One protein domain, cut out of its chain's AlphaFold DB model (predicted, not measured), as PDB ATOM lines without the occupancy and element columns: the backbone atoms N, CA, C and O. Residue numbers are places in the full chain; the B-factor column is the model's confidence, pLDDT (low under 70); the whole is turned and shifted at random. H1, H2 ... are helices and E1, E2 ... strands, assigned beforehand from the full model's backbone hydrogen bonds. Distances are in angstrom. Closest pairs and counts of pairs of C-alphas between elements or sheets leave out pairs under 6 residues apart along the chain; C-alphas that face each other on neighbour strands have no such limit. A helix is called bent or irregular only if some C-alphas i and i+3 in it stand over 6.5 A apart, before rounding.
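Overview. This is residues 2 to 119 of the 123 residues of the protein "Peptidyl-prolyl cis-trans isomerase" of archaeon (UniProt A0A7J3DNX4). A small, loose core is made of a two-strand hairpin, E1 and E2, and two longer helices, H3 and H5, which meet at a steep slant; the hairpin packs near the beginning of H3 and on H5. From the core a helical arm, residues 2 to 25, sticks out and gives the model much of its length, while beyond the far end of H5 a separate small head holds H6 and residues 108 to 119. The printed part has 118 residues, with six named helices and two named strands in the order H1, H2, E1, E2, H3, H4, H5, H6; the sheet has the order E1 - E2, antiparallel, and the class is mostly helix. The whole is extended, with a radius of gyration of the C-alphas of 22.8 A, and elongated, spanning 71 by 45 by 28 A.

Along the chain. Strand E1 covers residues 30 to 34, 11.2 A from first to last C-alpha, and strand E2 covers residues 37 to 40, 9.6 A. H3 follows E2 directly, from residue 41 to 59, 26.2 A long. H4 is residues 64 to 69, 8.7 A long. H5, residues 72 to 92, is the longest helix by residues, with 21, and measures 30.3 A from C-alpha 72 at (103.428, 8.386, -51.853) to C-alpha 92 at (85.449, 12.435, -75.903). Before the sheet come H1, residues 2 to 19, 25.4 A long, beginning with C-alpha 2 at (113.754, 38.365, -107.869), and H2, residues 22 to 28, 12.2 A long. H2 is irregular, but only just: C-alphas 22 and 25 are 6.8 A apart. H6, residues 99 to 107, is 12.3 A long and ends with C-alpha 107 at (80.489, 31.442, -56.064).

Arrangement. E1 and E2 form an antiparallel hairpin, with 156 degrees between their directions. N 34 and O 37, 2.9 A apart, and N 39 and O 32, 2.8 A apart, are within hydrogen-bond range, and C-alphas 33 and 38, which face each other, are 4.4 A apart. The closest C-alphas of E1 and H5 are those of Val 34 and Ile 81, 6.5 A apart. Those of E2 and H5 are Ile 37 and Lys 84, 7.1 A apart. The closest C-alphas of E1 and H3 are those of Val 31 and Leu 41, at 5.4 A. H3 and H5 touch, at a steep tilt of 59 degrees and opposite ways; H3 touches H5 with residues 44 to 51 alone, and H5 touches H3 with residues 72 to 80 alone, the closest C-alphas being those of Tyr 48 and Val 76, 6.1 A apart. H4 and H5 meet only through their link, and H3 and H4 are only just apart, with their closest C-alphas at 8.2 A. H1 and H2 meet only through their link; the closest C-alphas of H2 and E2 are those of Glu 26 and Thr 40, 7.7 A. H6 is apart from H3 and from H5. In H1, H3, H4, H5 and H6 every O i to N i+4 pair is within hydrogen-bond range; in H2 it is 0 of 3, with 1 of 4 O i to N i+3 pairs within range.

Size, cuts and confidence. The two C-alphas farthest apart, those of Leu 2 and Phe 59, are 73.2 A apart. Residues 2 to 25, 89 to 94 and 96 to 102 stand free; without them the body spans 48 by 38 by 19 A. Residues 113 to 114 pair with 117 to 118, antiparallel. The printed part has no cut. No link is long; that from H5 to H6 is short, and the others are tight. Mean pLDDT of the printed part is 79.9; residues 19 to 29, 116 to 117 and 119 are under 70.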
ATOM      1  N   LEU A   2     113.766  39.840-107.888       77.25
ATOM      2  CA  LEU A   2     113.754  38.365-107.869       77.25
ATOM      3  C   LEU A   2     114.659  37.748-106.780       77.25
ATOM      4  O   LEU A   2     114.240  36.827-106.090       77.25
ATOM      5  N   TYR A   3     115.849  38.317-106.562       78.19
ATOM      6  CA  TYR A   3     116.793  37.841-105.542       78.19
ATOM      7  C   TYR A   3     116.229  37.922-104.117       78.19
ATOM      8  O   TYR A   3     116.347  36.974-103.353       78.19
ATOM      9  N   VAL A   4     115.525  39.008-103.783       84.69
ATOM     10  CA  VAL A   4     114.899  39.187-102.460       84.69
ATOM     11  C   VAL A   4     113.834  38.116-102.198       84.69
ATOM     12  O   VAL A   4     113.765  37.578-101.098       84.69
ATOM     13  N   LYS A   5     113.047  37.748-103.218       84.75
ATOM     14  CA  LYS A   5     112.051  36.670-103.104       84.75
ATOM     15  C   LYS A   5     112.710  35.312-102.859       84.75
ATOM     16  O   LYS A   5     112.220  34.551-102.033       84.75
ATOM     17  N   LEU A   6     113.830  35.030-103.532       89.75
ATOM     18  CA  LEU A   6     114.568  33.774-103.361       89.75
ATOM     19  C   LEU A   6     115.137  33.641-101.939       89.75
ATOM     20  O   LEU A   6     114.970  32.601-101.309       89.75
ATOM     21  N   PHE A   7     115.725  34.714-101.405       90.06
ATOM     22  CA  PHE A   7     116.205  34.746-100.021       90.06
ATOM     23  C   PHE A   7     115.067  34.586 -99.003       90.06
ATOM     24  O   PHE A   7     115.224  33.858 -98.027       90.06
ATOM     25  N   LEU A   8     113.905  35.203 -99.242       89.50
ATOM     26  CA  LEU A   8     112.749  35.100 -98.347       89.50
ATOM     27  C   LEU A   8     112.229  33.656 -98.259       89.50
ATOM     28  O   LEU A   8     111.973  33.166 -97.161       89.50
ATOM     29  N   VAL A   9     112.152  32.946 -99.388       89.56
ATOM     30  CA  VAL A   9     111.750  31.527 -99.419       89.56
ATOM     31  C   VAL A   9     112.734  30.648 -98.641       89.56
ATOM     32  O   VAL A   9     112.309  29.799 -97.861       89.56
ATOM     33  N   ILE A  10     114.042  30.878 -98.792       91.44
ATOM     34  CA  ILE A  10     115.077  30.126 -98.064       91.44
ATOM     35  C   ILE A  10     114.960  30.354 -96.550       91.44
ATOM     36  O   ILE A  10     115.010  29.397 -95.780       91.44
ATOM     37  N   ILE A  11     114.745  31.598 -96.115       86.62
ATOM     38  CA  ILE A  11     114.579  31.938 -94.695       86.62
ATOM     39  C   ILE A  11     113.343  31.242 -94.105       86.62
ATOM     40  O   ILE A  11     113.432  30.656 -93.027       86.62
ATOM     41  N   VAL A  12     112.211  31.240 -94.816       84.12
ATOM     42  CA  VAL A  12     110.986  30.543 -94.378       84.12
ATOM     43  C   VAL A  12     111.233  29.042 -94.206       84.12
ATOM     44  O   VAL A  12     110.803  28.468 -93.208       84.12
ATOM     45  N   ILE A  13     111.976  28.408 -95.116       84.12
ATOM     46  CA  ILE A  13     112.339  26.988 -95.004       84.12
ATOM     47  C   ILE A  13     113.180  26.737 -93.744       84.12
ATOM     48  O   ILE A  13     112.896  25.800 -93.001       84.12
ATOM     49  N   VAL A  14     114.156  27.595 -93.436       84.38
ATOM     50  CA  VAL A  14     114.955  27.481 -92.201       84.38
ATOM     51  C   VAL A  14     114.076  27.615 -90.951       84.38
ATOM     52  O   VAL A  14     114.239  26.836 -90.014       84.38
ATOM     53  N   PHE A  15     113.097  28.525 -90.939       81.94
ATOM     54  CA  PHE A  15     112.132  28.639 -89.835       81.94
ATOM     55  C   PHE A  15     111.200  27.427 -89.713       81.94
ATOM     56  O   PHE A  15     110.791  27.100 -88.604       81.94
ATOM     57  N   ILE A  16     110.893  26.722 -90.803       75.69
ATOM     58  CA  ILE A  16     110.165  25.446 -90.748       75.69
ATOM     59  C   ILE A  16     111.058  24.361 -90.123       75.69
ATOM     60  O   ILE A  16     110.625  23.641 -89.230       75.69
ATOM     61  N   PHE A  17     112.330  24.269 -90.515       70.25
ATOM     62  CA  PHE A  17     113.251  23.289 -89.928       70.25
ATOM     63  C   PHE A  17     113.619  23.590 -88.462       70.25
ATOM     64  O   PHE A  17     113.868  22.659 -87.699       70.25
ATOM     65  N   TRP A  18     113.624  24.860 -88.047       72.44
ATOM     66  CA  TRP A  18     114.035  25.273 -86.697       72.44
ATOM     67  C   TRP A  18     112.859  25.553 -85.743       72.44
ATOM     68  O   TRP A  18     112.954  25.293 -84.544       72.44
ATOM     69  N   GLY A  19     111.741  26.074 -86.251       58.06
ATOM     70  CA  GLY A  19     110.685  26.718 -85.460       58.06
ATOM     71  C   GLY A  19     109.442  25.878 -85.159       58.06
ATOM     72  O   GLY A  19     108.752  26.180 -84.193       58.06
ATOM     73  N   ILE A  20     109.157  24.809 -85.912       59.31
ATOM     74  CA  ILE A  20     108.028  23.896 -85.608       59.31
ATOM     75  C   ILE A  20     108.463  22.578 -84.938       59.31
ATOM     76  O   ILE A  20     107.620  21.767 -84.564       59.31
ATOM     77  N   GLY A  21     109.771  22.357 -84.762       48.62
ATOM     78  CA  GLY A  21     110.336  21.086 -84.287       48.62
ATOM     79  C   GLY A  21     110.906  21.081 -82.864       48.62
ATOM     80  O   GLY A  21     111.308  20.023 -82.384       48.62
ATOM     81  N   SER A  22     110.940  22.213 -82.154       49.06
ATOM     82  CA  SER A  22     111.582  22.318 -80.830       49.06
ATOM     83  C   SER A  22     110.760  21.747 -79.659       49.06
ATOM     84  O   SER A  22     111.112  21.947 -78.498       49.06
ATOM     85  N   PHE A  23     109.738  20.931 -79.931       51.25
ATOM     86  CA  PHE A  23     109.044  20.111 -78.923       51.25
ATOM     87  C   PHE A  23     109.834  18.849 -78.515       51.25
ATOM     88  O   PHE A  23     109.330  17.964 -77.827       51.25
ATOM     89  N   THR A  24     111.097  18.705 -78.923       52.47
ATOM     90  CA  THR A  24     111.932  17.560 -78.514       52.47
ATOM     91  C   THR A  24     112.452  17.663 -77.082       52.47
ATOM     92  O   THR A  24     112.872  16.648 -76.526       52.47
ATOM     93  N   SER A  25     112.394  18.843 -76.458       52.97
ATOM     94  CA  SER A  25     112.734  19.005 -75.038       52.97
ATOM     95  C   SER A  25     111.658  18.436 -74.103       52.97
ATOM     96  O   SER A  25     111.993  18.005 -73.002       52.97
ATOM     97  N   GLU A  26     110.397  18.331 -74.547       52.25
ATOM     98  CA  GLU A  26     109.327  17.678 -73.771       52.25
ATOM     99  C   GLU A  26     109.540  16.164 -73.638       52.25
ATOM    100  O   GLU A  26     109.225  15.586 -72.601       52.25
ATOM    101  N   ARG A  27     110.146  15.505 -74.637       51.38
ATOM    102  CA  ARG A  27     110.344  14.043 -74.615       51.38
ATOM    103  C   ARG A  27     111.382  13.552 -73.604       51.38
ATOM    104  O   ARG A  27     111.345  12.375 -73.257       51.38
ATOM    105  N   LYS A  28     112.291  14.408 -73.122       54.25
ATOM    106  CA  LYS A  28     113.295  14.018 -72.112       54.25
ATOM    107  C   LYS A  28     112.770  14.061 -70.672       54.25
ATOM    108  O   LYS A  28     113.420  13.510 -69.794       54.25
ATOM    109  N   ASN A  29     111.592  14.644 -70.446       67.56
ATOM    110  CA  ASN A  29     111.004  14.842 -69.122       67.56
ATOM    111  C   ASN A  29     109.621  14.180 -69.022       67.56
ATOM    112  O   ASN A  29     108.673  14.809 -68.558       67.56
ATOM    113  N   LEU A  30     109.481  12.933 -69.478       72.00
ATOM    114  CA  LEU A  30     108.235  12.165 -69.376       72.00
ATOM    115  C   LEU A  30     108.356  11.097 -68.291       72.00
ATOM    116  O   LEU A  30     109.334  10.354 -68.261       72.00
ATOM    117  N   VAL A  31     107.352  11.016 -67.420       78.19
ATOM    118  CA  VAL A  31     107.265   9.992 -66.365       78.19
ATOM    119  C   VAL A  31     106.395   8.830 -66.826       78.19
ATOM    120  O   VAL A  31     106.751   7.673 -66.631       78.19
ATOM    121  N   ALA A  32     105.269   9.133 -67.473       80.00
ATOM    122  CA  ALA A  32     104.343   8.144 -68.004       80.00
ATOM    123  C   ALA A  32     103.527   8.728 -69.166       80.00
ATOM    124  O   ALA A  32     103.556   9.931 -69.429       80.00
ATOM    125  N   LYS A  33     102.789   7.869 -69.870       78.12
ATOM    126  CA  LYS A  33     101.855   8.261 -70.927       78.12
ATOM    127  C   LYS A  33     100.568   7.455 -70.782       78.12
ATOM    128  O   LYS A  33     100.626   6.230 -70.729       78.12
ATOM    129  N   VAL A  34      99.426   8.136 -70.743       77.88
ATOM    130  CA  VAL A  34      98.096   7.537 -70.550       77.88
ATOM    131  C   VAL A  34      97.250   7.837 -71.781       77.88
ATOM    132  O   VAL A  34      97.020   8.997 -72.090       77.88
ATOM    133  N   ASN A  35      96.836   6.815 -72.536       72.75
ATOM    134  CA  ASN A  35      96.002   6.953 -73.747       72.75
ATOM    135  C   ASN A  35      96.499   7.943 -74.822       72.75
ATOM    136  O   ASN A  35      95.721   8.383 -75.657       72.75
ATOM    137  N   GLY A  36      97.789   8.290 -74.846       71.06
ATOM    138  CA  GLY A  36      98.280   9.340 -75.748       71.06
ATOM    139  C   GLY A  36      98.712  10.618 -75.035       71.06
ATOM    140  O   GLY A  36      99.551  11.336 -75.576       71.06
ATOM    141  N   ILE A  37      98.229  10.843 -73.813       74.94
ATOM    142  CA  ILE A  37      98.467  12.043 -73.014       74.94
ATOM    143  C   ILE A  37      99.742  11.859 -72.176       74.94
ATOM    144  O   ILE A  37      99.828  10.904 -71.394       74.94
ATOM    145  N   PRO A  38     100.767  12.709 -72.353       79.38
ATOM    146  CA  PRO A  38     101.984  12.642 -71.559       79.38
ATOM    147  C   PRO A  38     101.750  13.152 -70.132       79.38
ATOM    148  O   PRO A  38     101.113  14.182 -69.939       79.38
ATOM    149  N   ILE A  39     102.331  12.464 -69.149       83.19
ATOM    150  CA  ILE A  39     102.538  12.983 -67.794       83.19
ATOM    151  C   ILE A  39     104.000  13.410 -67.708       83.19
ATOM    152  O   ILE A  39     104.916  12.581 -67.824       83.19
ATOM    153  N   THR A  40     104.225  14.711 -67.541       87.12
ATOM    154  CA  THR A  40     105.586  15.260 -67.504       87.12
ATOM    155  C   THR A  40     106.214  15.104 -66.120       87.12
ATOM    156  O   THR A  40     105.531  15.027 -65.101       87.12
ATOM    157  N   LEU A  41     107.543  15.091 -66.063       84.31
ATOM    158  CA  LEU A  41     108.293  15.070 -64.809       84.31
ATOM    159  C   LEU A  41     108.018  16.314 -63.967       84.31
ATOM    160  O   LEU A  41     107.941  16.211 -62.747       84.31
ATOM    161  N   LYS A  42     107.834  17.465 -64.618       85.94
ATOM    162  CA  LYS A  42     107.475  18.714 -63.949       85.94
ATOM    163  C   LYS A  42     106.112  18.594 -63.264       85.94
ATOM    164  O   LYS A  42     106.025  18.838 -62.068       85.94
ATOM    165  N   GLU A  43     105.094  18.148 -63.996       84.12
ATOM    166  CA  GLU A  43     103.737  17.935 -63.471       84.12
ATOM    167  C   GLU A  43     103.736  16.937 -62.305       84.12
ATOM    168  O   GLU A  43     103.168  17.208 -61.248       84.12
ATOM    169  N   PHE A  44     104.455  15.820 -62.451       88.88
ATOM    170  CA  PHE A  44     104.614  14.848 -61.371       88.88
ATOM    171  C   PHE A  44     105.266  15.466 -60.127       88.88
ATOM    172  O   PHE A  44     104.791  15.248 -59.016       88.88
ATOM    173  N   GLN A  45     106.343  16.241 -60.287       88.31
ATOM    174  CA  GLN A  45     107.039  16.883 -59.166       88.31
ATOM    175  C   GLN A  45     106.181  17.946 -58.478       88.31
ATOM    176  O   GLN A  45     106.159  17.999 -57.251       88.31
ATOM    177  N   GLU A  46     105.469  18.774 -59.242       90.00
ATOM    178  CA  GLU A  46     104.546  19.780 -58.707       90.00
ATOM    179  C   GLU A  46     103.461  19.118 -57.856       90.00
ATOM    180  O   GLU A  46     103.262  19.495 -56.699       90.00
ATOM    181  N   TYR A  47     102.830  18.069 -58.385       88.88
ATOM    182  CA  TYR A  47     101.779  17.342 -57.681       88.88
ATOM    183  C   TYR A  47     102.308  16.577 -56.459       88.88
ATOM    184  O   TYR A  47     101.697  16.580 -55.390       88.88
ATOM    185  N   TYR A  48     103.487  15.966 -56.584       90.44
ATOM    186  CA  TYR A  48     104.154  15.278 -55.482       90.44
ATOM    187  C   TYR A  48     104.483  16.235 -54.330       90.44
ATOM    188  O   TYR A  48     104.192  15.936 -53.172       90.44
ATOM    189  N   ASN A  49     105.026  17.414 -54.642       90.62
ATOM    190  CA  ASN A  49     105.327  18.439 -53.647       90.62
ATOM    191  C   ASN A  49     104.053  18.977 -52.989       90.62
ATOM    192  O   ASN A  49     104.029  19.143 -51.772       90.62
ATOM    193  N   PHE A  50     102.983  19.184 -53.762       90.44
ATOM    194  CA  PHE A  50     101.680  19.577 -53.226       90.44
ATOM    195  C   PHE A  50     101.139  18.551 -52.218       90.44
ATOM    196  O   PHE A  50     100.739  18.924 -51.112       90.44
ATOM    197  N   GLN A  51     101.196  17.256 -52.549       89.56
ATOM    198  CA  GLN A  51     100.749  16.207 -51.630       89.56
ATOM    199  C   GLN A  51     101.623  16.122 -50.374       89.56
ATOM    200  O   GLN A  51     101.092  15.967 -49.272       89.56
ATOM    201  N   ILE A  52     102.943  16.306 -50.493       90.25
ATOM    202  CA  ILE A  52     103.821  16.431 -49.321       90.25
ATOM    203  C   ILE A  52     103.390  17.614 -48.452       90.25
ATOM    204  O   ILE A  52     103.247  17.443 -47.245       90.25
ATOM    205  N   SER A  53     103.162  18.795 -49.030       89.88
ATOM    206  CA  SER A  53     102.729  19.979 -48.279       89.88
ATOM    207  C   SER A  53     101.416  19.739 -47.530       89.88
ATOM    208  O   SER A  53     101.302  20.118 -46.366       89.88
ATOM    209  N   ARG A  54     100.453  19.047 -48.150       88.88
ATOM    210  CA  ARG A  54      99.181  18.671 -47.513       88.88
ATOM    211  C   ARG A  54      99.378  17.696 -46.350       88.88
ATOM    212  O   ARG A  54      98.799  17.877 -45.277       88.88
ATOM    213  N   LEU A  55     100.210  16.674 -46.542       88.88
ATOM    214  CA  LEU A  55     100.537  15.722 -45.482       88.88
ATOM    215  C   LEU A  55     101.278  16.409 -44.334       88.88
ATOM    216  O   LEU A  55     100.960  16.151 -43.175       88.88
ATOM    217  N   LYS A  56     102.180  17.347 -44.642       87.81
ATOM    218  CA  LYS A  56     102.889  18.143 -43.638       87.81
ATOM    219  C   LYS A  56     101.960  18.996 -42.782       87.81
ATOM    220  O   LYS A  56     102.177  19.112 -41.582       87.81
ATOM    221  N   GLN A  57     100.903  19.551 -43.370       88.25
ATOM    222  CA  GLN A  57      99.892  20.308 -42.621       88.25
ATOM    223  C   GLN A  57      99.097  19.432 -41.643       88.25
ATOM    224  O   GLN A  57      98.657  19.924 -40.610       88.25
ATOM    225  N   THR A  58      98.913  18.145 -41.958       86.25
ATOM    226  CA  THR A  58      98.093  17.225 -41.150       86.25
ATOM    227  C   THR A  58      98.917  16.465 -40.107       86.25
ATOM    228  O   THR A  58      98.475  16.300 -38.975       86.25
ATOM    229  N   PHE A  59     100.112  15.999 -40.480       85.69
ATOM    230  CA  PHE A  59     100.947  15.100 -39.674       85.69
ATOM    231  C   PHE A  59     102.251  15.746 -39.176       85.69
ATOM    232  O   PHE A  59     102.973  15.124 -38.401       85.69
ATOM    233  N   GLY A  60     102.557  16.980 -39.588       85.62
ATOM    234  CA  GLY A  60     103.826  17.646 -39.290       85.62
ATOM    235  C   GLY A  60     104.961  17.238 -40.237       85.62
ATOM    236  O   GLY A  60     104.734  16.743 -41.338       85.62
ATOM    237  N   GLU A  61     106.212  17.472 -39.843       85.25
ATOM    238  CA  GLU A  61     107.372  17.103 -40.667       85.25
ATOM    239  C   GLU A  61     107.467  15.579 -40.852       85.25
ATOM    240  O   GLU A  61     107.604  14.828 -39.890       85.25
ATOM    241  N   LEU A  62     107.418  15.128 -42.111       84.62
ATOM    242  CA  LEU A  62     107.547  13.722 -42.500       84.62
ATOM    243  C   LEU A  62     108.930  13.461 -43.095       84.62
ATOM    244  O   LEU A  62     109.394  14.208 -43.964       84.62
ATOM    245  N   SER A  63     109.583  12.377 -42.675       84.75
ATOM    246  CA  SER A  63     110.877  11.990 -43.236       84.75
ATOM    247  C   SER A  63     110.712  11.321 -44.605       84.75
ATOM    248  O   SER A  63     109.665  10.766 -44.939       84.75
ATOM    249  N   SER A  64     111.786  11.280 -45.400       80.88
ATOM    250  CA  SER A  64     111.780  10.564 -46.689       80.88
ATOM    251  C   SER A  64     111.435   9.073 -46.546       80.88
ATOM    252  O   SER A  64     110.881   8.479 -47.471       80.88
ATOM    253  N   LYS A  65     111.738   8.465 -45.389       83.94
ATOM    254  CA  LYS A  65     111.424   7.063 -45.091       83.94
ATOM    255  C   LYS A  65     109.925   6.859 -44.867       83.94
ATOM    256  O   LYS A  65     109.383   5.869 -45.350       83.94
ATOM    257  N   ASP A  66     109.263   7.810 -44.215       85.19
ATOM    258  CA  ASP A  66     107.815   7.766 -43.974       85.19
ATOM    259  C   ASP A  66     107.051   7.912 -45.294       85.19
ATOM    260  O   ASP A  66     106.153   7.126 -45.590       85.19
ATOM    261  N   LEU A  67     107.480   8.843 -46.153       85.25
ATOM    262  CA  LEU A  67     106.895   9.037 -47.486       85.25
ATOM    263  C   LEU A  67     107.054   7.797 -48.383       85.25
ATOM    264  O   LEU A  67     106.163   7.482 -49.173       85.25
ATOM    265  N   ALA A  68     108.183   7.091 -48.267       82.81
ATOM    266  CA  ALA A  68     108.420   5.841 -48.985       82.81
ATOM    267  C   ALA A  68     107.572   4.685 -48.431       82.81
ATOM    268  O   ALA A  68     107.017   3.912 -49.210       82.81
ATOM    269  N   ALA A  69     107.420   4.586 -47.106       85.81
ATOM    270  CA  ALA A  69     106.554   3.591 -46.471       85.81
ATOM    271  C   ALA A  69     105.079   3.776 -46.868       85.81
ATOM    272  O   ALA A  69     104.367   2.797 -47.080       85.81
ATOM    273  N   LEU A  70     104.651   5.030 -47.037       84.88
ATOM    274  CA  LEU A  70     103.322   5.399 -47.525       84.88
ATOM    275  C   LEU A  70     103.134   5.181 -49.035       84.88
ATOM    276  O   LEU A  70     102.020   5.352 -49.524       84.88
ATOM    277  N   LYS A  71     104.190   4.814 -49.778       89.25
ATOM    278  CA  LYS A  71     104.158   4.689 -51.246       89.25
ATOM    279  C   LYS A  71     103.612   5.945 -51.930       89.25
ATOM    280  O   LYS A  71     102.842   5.887 -52.890       89.25
ATOM    281  N   LEU A  72     104.002   7.115 -51.414       88.31
ATOM    282  CA  LEU A  72     103.428   8.386 -51.853       88.31
ATOM    283  C   LEU A  72     103.667   8.644 -53.347       88.31
ATOM    284  O   LEU A  72     102.826   9.227 -54.025       88.31
ATOM    285  N   LYS A  73     104.813   8.201 -53.877       85.38
ATOM    286  CA  LYS A  73     105.132   8.356 -55.303       85.38
ATOM    287  C   LYS A  73     104.165   7.560 -56.177       85.38
ATOM    288  O   LYS A  73     103.698   8.092 -57.181       85.38
ATOM    289  N   GLU A  74     103.859   6.320 -55.798       88.19
ATOM    290  CA  GLU A  74     102.889   5.488 -56.510       88.19
ATOM    291  C   GLU A  74     101.476   6.068 -56.419       88.19
ATOM    292  O   GLU A  74     100.792   6.141 -57.436       88.19
ATOM    293  N   GLN A  75     101.070   6.550 -55.239       88.88
ATOM    294  CA  GLN A  75      99.765   7.194 -55.048       88.88
ATOM    295  C   GLN A  75      99.598   8.426 -55.945       88.88
ATOM    296  O   GLN A  75      98.584   8.560 -56.628       88.88
ATOM    297  N   VAL A  76     100.613   9.292 -55.996       90.12
ATOM    298  CA  VAL A  76     100.617  10.486 -56.855       90.12
ATOM    299  C   VAL A  76     100.537  10.111 -58.330       90.12
ATOM    300  O   VAL A  76      99.782  10.722 -59.085       90.12
ATOM    301  N   LEU A  77     101.292   9.096 -58.755       88.31
ATOM    302  CA  LEU A  77     101.239   8.636 -60.137       88.31
ATOM    303  C   LEU A  77      99.849   8.096 -60.492       88.31
ATOM    304  O   LEU A  77      99.320   8.425 -61.550       88.31
ATOM    305  N   GLU A  78      99.247   7.293 -59.615       89.25
ATOM    306  CA  GLU A  78      97.909   6.737 -59.822       89.25
ATOM    307  C   GLU A  78      96.835   7.832 -59.900       89.25
ATOM    308  O   GLU A  78      95.942   7.774 -60.747       89.25
ATOM    309  N   GLU A  79      96.936   8.855 -59.053       89.81
ATOM    310  CA  GLU A  79      96.026   9.999 -59.056       89.81
ATOM    311  C   GLU A  79      96.141  10.814 -60.351       89.81
ATOM    312  O   GLU A  79      95.126  11.108 -60.984       89.81
ATOM    313  N   LEU A  80      97.365  11.076 -60.820       87.44
ATOM    314  CA  LEU A  80      97.593  11.731 -62.111       87.44
ATOM    315  C   LEU A  80      97.047  10.900 -63.276       87.44
ATOM    316  O   LEU A  80      96.414  11.450 -64.176       87.44
ATOM    317  N   ILE A  81      97.226   9.576 -63.254       87.69
ATOM    318  CA  ILE A  81      96.650   8.684 -64.271       87.69
ATOM    319  C   ILE A  81      95.122   8.803 -64.284       87.69
ATOM    320  O   ILE A  81      94.532   8.960 -65.355       87.69
ATOM    321  N   LYS A  82      94.474   8.762 -63.115       88.31
ATOM    322  CA  LYS A  82      93.014   8.908 -62.989       88.31
ATOM    323  C   LYS A  82      92.531  10.251 -63.531       88.31
ATOM    324  O   LYS A  82      91.567  10.272 -64.292       88.31
ATOM    325  N   LEU A  83      93.214  11.346 -63.199       86.75
ATOM    326  CA  LEU A  83      92.887  12.679 -63.711       86.75
ATOM    327  C   LEU A  83      92.979  12.733 -65.239       86.75
ATOM    328  O   LEU A  83      92.022  13.156 -65.884       86.75
ATOM    329  N   LYS A  84      94.057  12.210 -65.836       86.19
ATOM    330  CA  LYS A  84      94.190  12.165 -67.304       86.19
ATOM    331  C   LYS A  84      93.116  11.313 -67.975       86.19
ATOM    332  O   LYS A  84      92.651  11.661 -69.055       86.19
ATOM    333  N   LEU A  85      92.695  10.214 -67.348       87.12
ATOM    334  CA  LEU A  85      91.592   9.397 -67.861       87.12
ATOM    335  C   LEU A  85      90.254  10.141 -67.822       87.12
ATOM    336  O   LEU A  85      89.452   9.988 -68.741       87.12
ATOM    337  N   LEU A  86      90.008  10.932 -66.776       85.75
ATOM    338  CA  LEU A  86      88.809  11.766 -66.682       85.75
ATOM    339  C   LEU A  86      88.824  12.885 -67.728       85.75
ATOM    340  O   LEU A  86      87.806  13.103 -68.382       85.75
ATOM    341  N   GLU A  87      89.967  13.544 -67.930       84.44
ATOM    342  CA  GLU A  87      90.153  14.563 -68.974       84.44
ATOM    343  C   GLU A  87      89.896  13.985 -70.376       84.44
ATOM    344  O   GLU A  87      89.087  14.532 -71.125       84.44
ATOM    345  N   ASP A  88      90.500  12.835 -70.698       81.25
ATOM    346  CA  ASP A  88      90.304  12.121 -71.971       81.25
ATOM    347  C   ASP A  88      88.826  11.766 -72.207       81.25
ATOM    348  O   ASP A  88      88.289  11.927 -73.306       81.25
ATOM    349  N   GLN A  89      88.126  11.305 -71.168       84.19
ATOM    350  CA  GLN A  89      86.697  11.004 -71.267       84.19
ATOM    351  C   GLN A  89      85.843  12.263 -71.441       84.19
ATOM    352  O   GLN A  89      84.931  12.260 -72.268       84.19
ATOM    353  N   ALA A  90      86.130  13.342 -70.711       84.25
ATOM    354  CA  ALA A  90      85.411  14.606 -70.844       84.25
ATOM    355  C   ALA A  90      85.559  15.193 -72.257       84.25
ATOM    356  O   ALA A  90      84.572  15.645 -72.848       84.25
ATOM    357  N   GLU A  91      86.763  15.111 -72.834       81.00
ATOM    358  CA  GLU A  91      87.031  15.533 -74.209       81.00
ATOM    359  C   GLU A  91      86.246  14.687 -75.222       81.00
ATOM    360  O   GLU A  91      85.570  15.238 -76.098       81.00
ATOM    361  N   LYS A  92      86.242  13.355 -75.063       81.00
ATOM    362  CA  LYS A  92      85.449  12.435 -75.903       81.00
ATOM    363  C   LYS A  92      83.952  12.723 -75.842       81.00
ATOM    364  O   LYS A  92      83.268  12.642 -76.862       81.00
ATOM    365  N   LEU A  93      83.449  13.089 -74.666       86.25
ATOM    366  CA  LEU A  93      82.053  13.471 -74.449       86.25
ATOM    367  C   LEU A  93      81.750  14.916 -74.884       86.25
ATOM    368  O   LEU A  93      80.599  15.342 -74.803       86.25
ATOM    369  N   LYS A  94      82.750  15.663 -75.375       82.00
ATOM    370  CA  LYS A  94      82.656  17.081 -75.766       82.00
ATOM    371  C   LYS A  94      82.116  17.979 -74.651       82.00
ATOM    372  O   LYS A  94      81.510  19.016 -74.929       82.00
ATOM    373  N   ILE A  95      82.356  17.602 -73.400       76.69
ATOM    374  CA  ILE A  95      81.995  18.412 -72.241       76.69
ATOM    375  C   ILE A  95      82.980  19.580 -72.202       76.69
ATOM    376  O   ILE A  95      84.153  19.414 -71.877       76.69
ATOM    377  N   LYS A  96      82.509  20.767 -72.583       73.62
ATOM    378  CA  LYS A  96      83.269  22.013 -72.468       73.62
ATOM    379  C   LYS A  96      82.644  22.851 -71.372       73.62
ATOM    380  O   LYS A  96      81.485  23.229 -71.487       73.62
ATOM    381  N   ILE A  97      83.426  23.136 -70.340       75.50
ATOM    382  CA  ILE A  97      83.015  24.016 -69.251       75.50
ATOM    383  C   ILE A  97      83.411  25.440 -69.639       75.50
ATOM    384  O   ILE A  97      84.560  25.701 -70.006       75.50
ATOM    385  N   THR A  98      82.459  26.363 -69.596       81.81
ATOM    386  CA  THR A  98      82.703  27.779 -69.879       81.81
ATOM    387  C   THR A  98      83.254  28.498 -68.641       81.81
ATOM    388  O   THR A  98      82.947  28.110 -67.512       81.81
ATOM    389  N   PRO A  99      84.024  29.591 -68.802       75.25
ATOM    390  CA  PRO A  99      84.515  30.367 -67.661       75.25
ATOM    391  C   PRO A  99      83.395  30.850 -66.728       75.25
ATOM    392  O   PRO A  99      83.568  30.865 -65.513       75.25
ATOM    393  N   VAL A 100      82.227  31.187 -67.290       78.25
ATOM    394  CA  VAL A 100      81.053  31.649 -66.535       78.25
ATOM    395  C   VAL A 100      80.519  30.553 -65.610       78.25
ATOM    396  O   VAL A 100      80.201  30.834 -64.456       78.25
ATOM    397  N   GLU A 101      80.464  29.306 -66.077       76.25
ATOM    398  CA  GLU A 101      80.026  28.161 -65.268       76.25
ATOM    399  C   GLU A 101      81.004  27.860 -64.129       76.25
ATOM    400  O   GLU A 101      80.568  27.572 -63.015       76.25
ATOM    401  N   VAL A 102      82.316  27.993 -64.366       79.62
ATOM    402  CA  VAL A 102      83.332  27.845 -63.309       79.62
ATOM    403  C   VAL A 102      83.163  28.930 -62.246       79.62
ATOM    404  O   VAL A 102      83.106  28.619 -61.057       79.62
ATOM    405  N   THR A 103      83.040  30.198 -62.650       77.19
ATOM    406  CA  THR A 103      82.835  31.308 -61.708       77.19
ATOM    407  C   THR A 103      81.540  31.136 -60.921       77.19
ATOM    408  O   THR A 103      81.526  31.342 -59.707       77.19
ATOM    409  N   TYR A 104      80.465  30.700 -61.584       79.88
ATOM    410  CA  TYR A 104      79.209  30.386 -60.918       79.88
ATOM    411  C   TYR A 104      79.399  29.272 -59.885       79.88
ATOM    412  O   TYR A 104      79.040  29.468 -58.728       79.88
ATOM    413  N   ALA A 105      80.033  28.153 -60.239       80.31
ATOM    414  CA  ALA A 105      80.273  27.050 -59.311       80.31
ATOM    415  C   ALA A 105      81.115  27.471 -58.091       80.31
ATOM    416  O   ALA A 105      80.754  27.147 -56.962       80.31
ATOM    417  N   ILE A 106      82.186  28.248 -58.293       76.88
ATOM    418  CA  ILE A 106      83.024  28.764 -57.197       76.88
ATOM    419  C   ILE A 106      82.217  29.698 -56.286       76.88
ATOM    420  O   ILE A 106      82.338  29.614 -55.065       76.88
ATOM    421  N   SER A 107      81.342  30.540 -56.852       78.19
ATOM    422  CA  SER A 107      80.489  31.442 -56.064       78.19
ATOM    423  C   SER A 107      79.536  30.711 -55.109       78.19
ATOM    424  O   SER A 107      79.125  31.281 -54.099       78.19
ATOM    425  N   GLN A 108      79.209  29.447 -55.397       78.44
ATOM    426  CA  GLN A 108      78.341  28.609 -54.563       78.44
ATOM    427  C   GLN A 108      79.079  27.936 -53.394       78.44
ATOM    428  O   GLN A 108      78.431  27.357 -52.525       78.44
ATOM    429  N   ILE A 109      80.413  27.999 -53.337       81.00
ATOM    430  CA  ILE A 109      81.198  27.395 -52.254       81.00
ATOM    431  C   ILE A 109      81.141  28.308 -51.016       81.00
ATOM    432  O   ILE A 109      81.630  29.439 -51.079       81.00
ATOM    433  N   PRO A 110      80.634  27.832 -49.859       74.69
ATOM    434  CA  PRO A 110      80.446  28.668 -48.666       74.69
ATOM    435  C   PRO A 110      81.727  29.342 -48.157       74.69
ATOM    436  O   PRO A 110      81.688  30.456 -47.642       74.69
ATOM    437  N   SER A 111      82.881  28.693 -48.328       73.19
ATOM    438  CA  SER A 111      84.190  29.220 -47.918       73.19
ATOM    439  C   SER A 111      84.608  30.486 -48.677       73.19
ATOM    440  O   SER A 111      85.334  31.308 -48.124       73.19
ATOM    441  N   PHE A 112      84.112  30.673 -49.905       74.12
ATOM    442  CA  PHE A 112      84.363  31.855 -50.738       74.12
ATOM    443  C   PHE A 112      83.238  32.898 -50.640       74.12
ATOM    444  O   PHE A 112      83.199  33.870 -51.399       74.12
ATOM    445  N   GLN A 113      82.316  32.715 -49.691       74.88
ATOM    446  CA  GLN A 113      81.228  33.645 -49.422       74.88
ATOM    447  C   GLN A 113      81.504  34.490 -48.170       74.88
ATOM    448  O   GLN A 113      82.132  34.077 -47.189       74.88
ATOM    449  N   GLU A 114      80.992  35.712 -48.188       71.88
ATOM    450  CA  GLU A 114      80.907  36.615 -47.051       71.88
ATOM    451  C   GLU A 114      79.481  37.160 -47.001       71.88
ATOM    452  O   GLU A 114      78.990  37.743 -47.967       71.88
ATOM    453  N   ASN A 115      78.770  36.889 -45.903       70.19
ATOM    454  CA  ASN A 115      77.349  37.227 -45.753       70.19
ATOM    455  C   ASN A 115      76.457  36.700 -46.905       70.19
ATOM    456  O   ASN A 115      75.539  37.386 -47.351       70.19
ATOM    457  N   GLY A 116      76.745  35.494 -47.416       66.69
ATOM    458  CA  GLY A 116      75.973  34.851 -48.491       66.69
ATOM    459  C   GLY A 116      76.217  35.414 -49.896       66.69
ATOM    460  O   GLY A 116      75.510  35.043 -50.832       66.69
ATOM    461  N   LYS A 117      77.204  36.301 -50.068       69.38
ATOM    462  CA  LYS A 117      77.654  36.806 -51.373       69.38
ATOM    463  C   LYS A 117      79.103  36.411 -51.611       69.38
ATOM    464  O   LYS A 117      79.894  36.370 -50.676       69.38
ATOM    465  N   PHE A 118      79.454  36.127 -52.860       70.81
ATOM    466  CA  PHE A 118      80.836  35.843 -53.237       70.81
ATOM    467  C   PHE A 118      81.742  37.038 -52.903       70.81
ATOM    468  O   PHE A 118      81.418  38.171 -53.266       70.81
ATOM    469  N   SER A 119      82.854  36.783 -52.209       67.62
ATOM    470  CA  SER A 119      83.810  37.810 -51.782       67.62
ATOM    471  C   SER A 119      85.161  37.580 -52.474       67.62
ATOM    472  O   SER A 119      85.848  36.614 -52.135       67.62
TER     473      SER A 119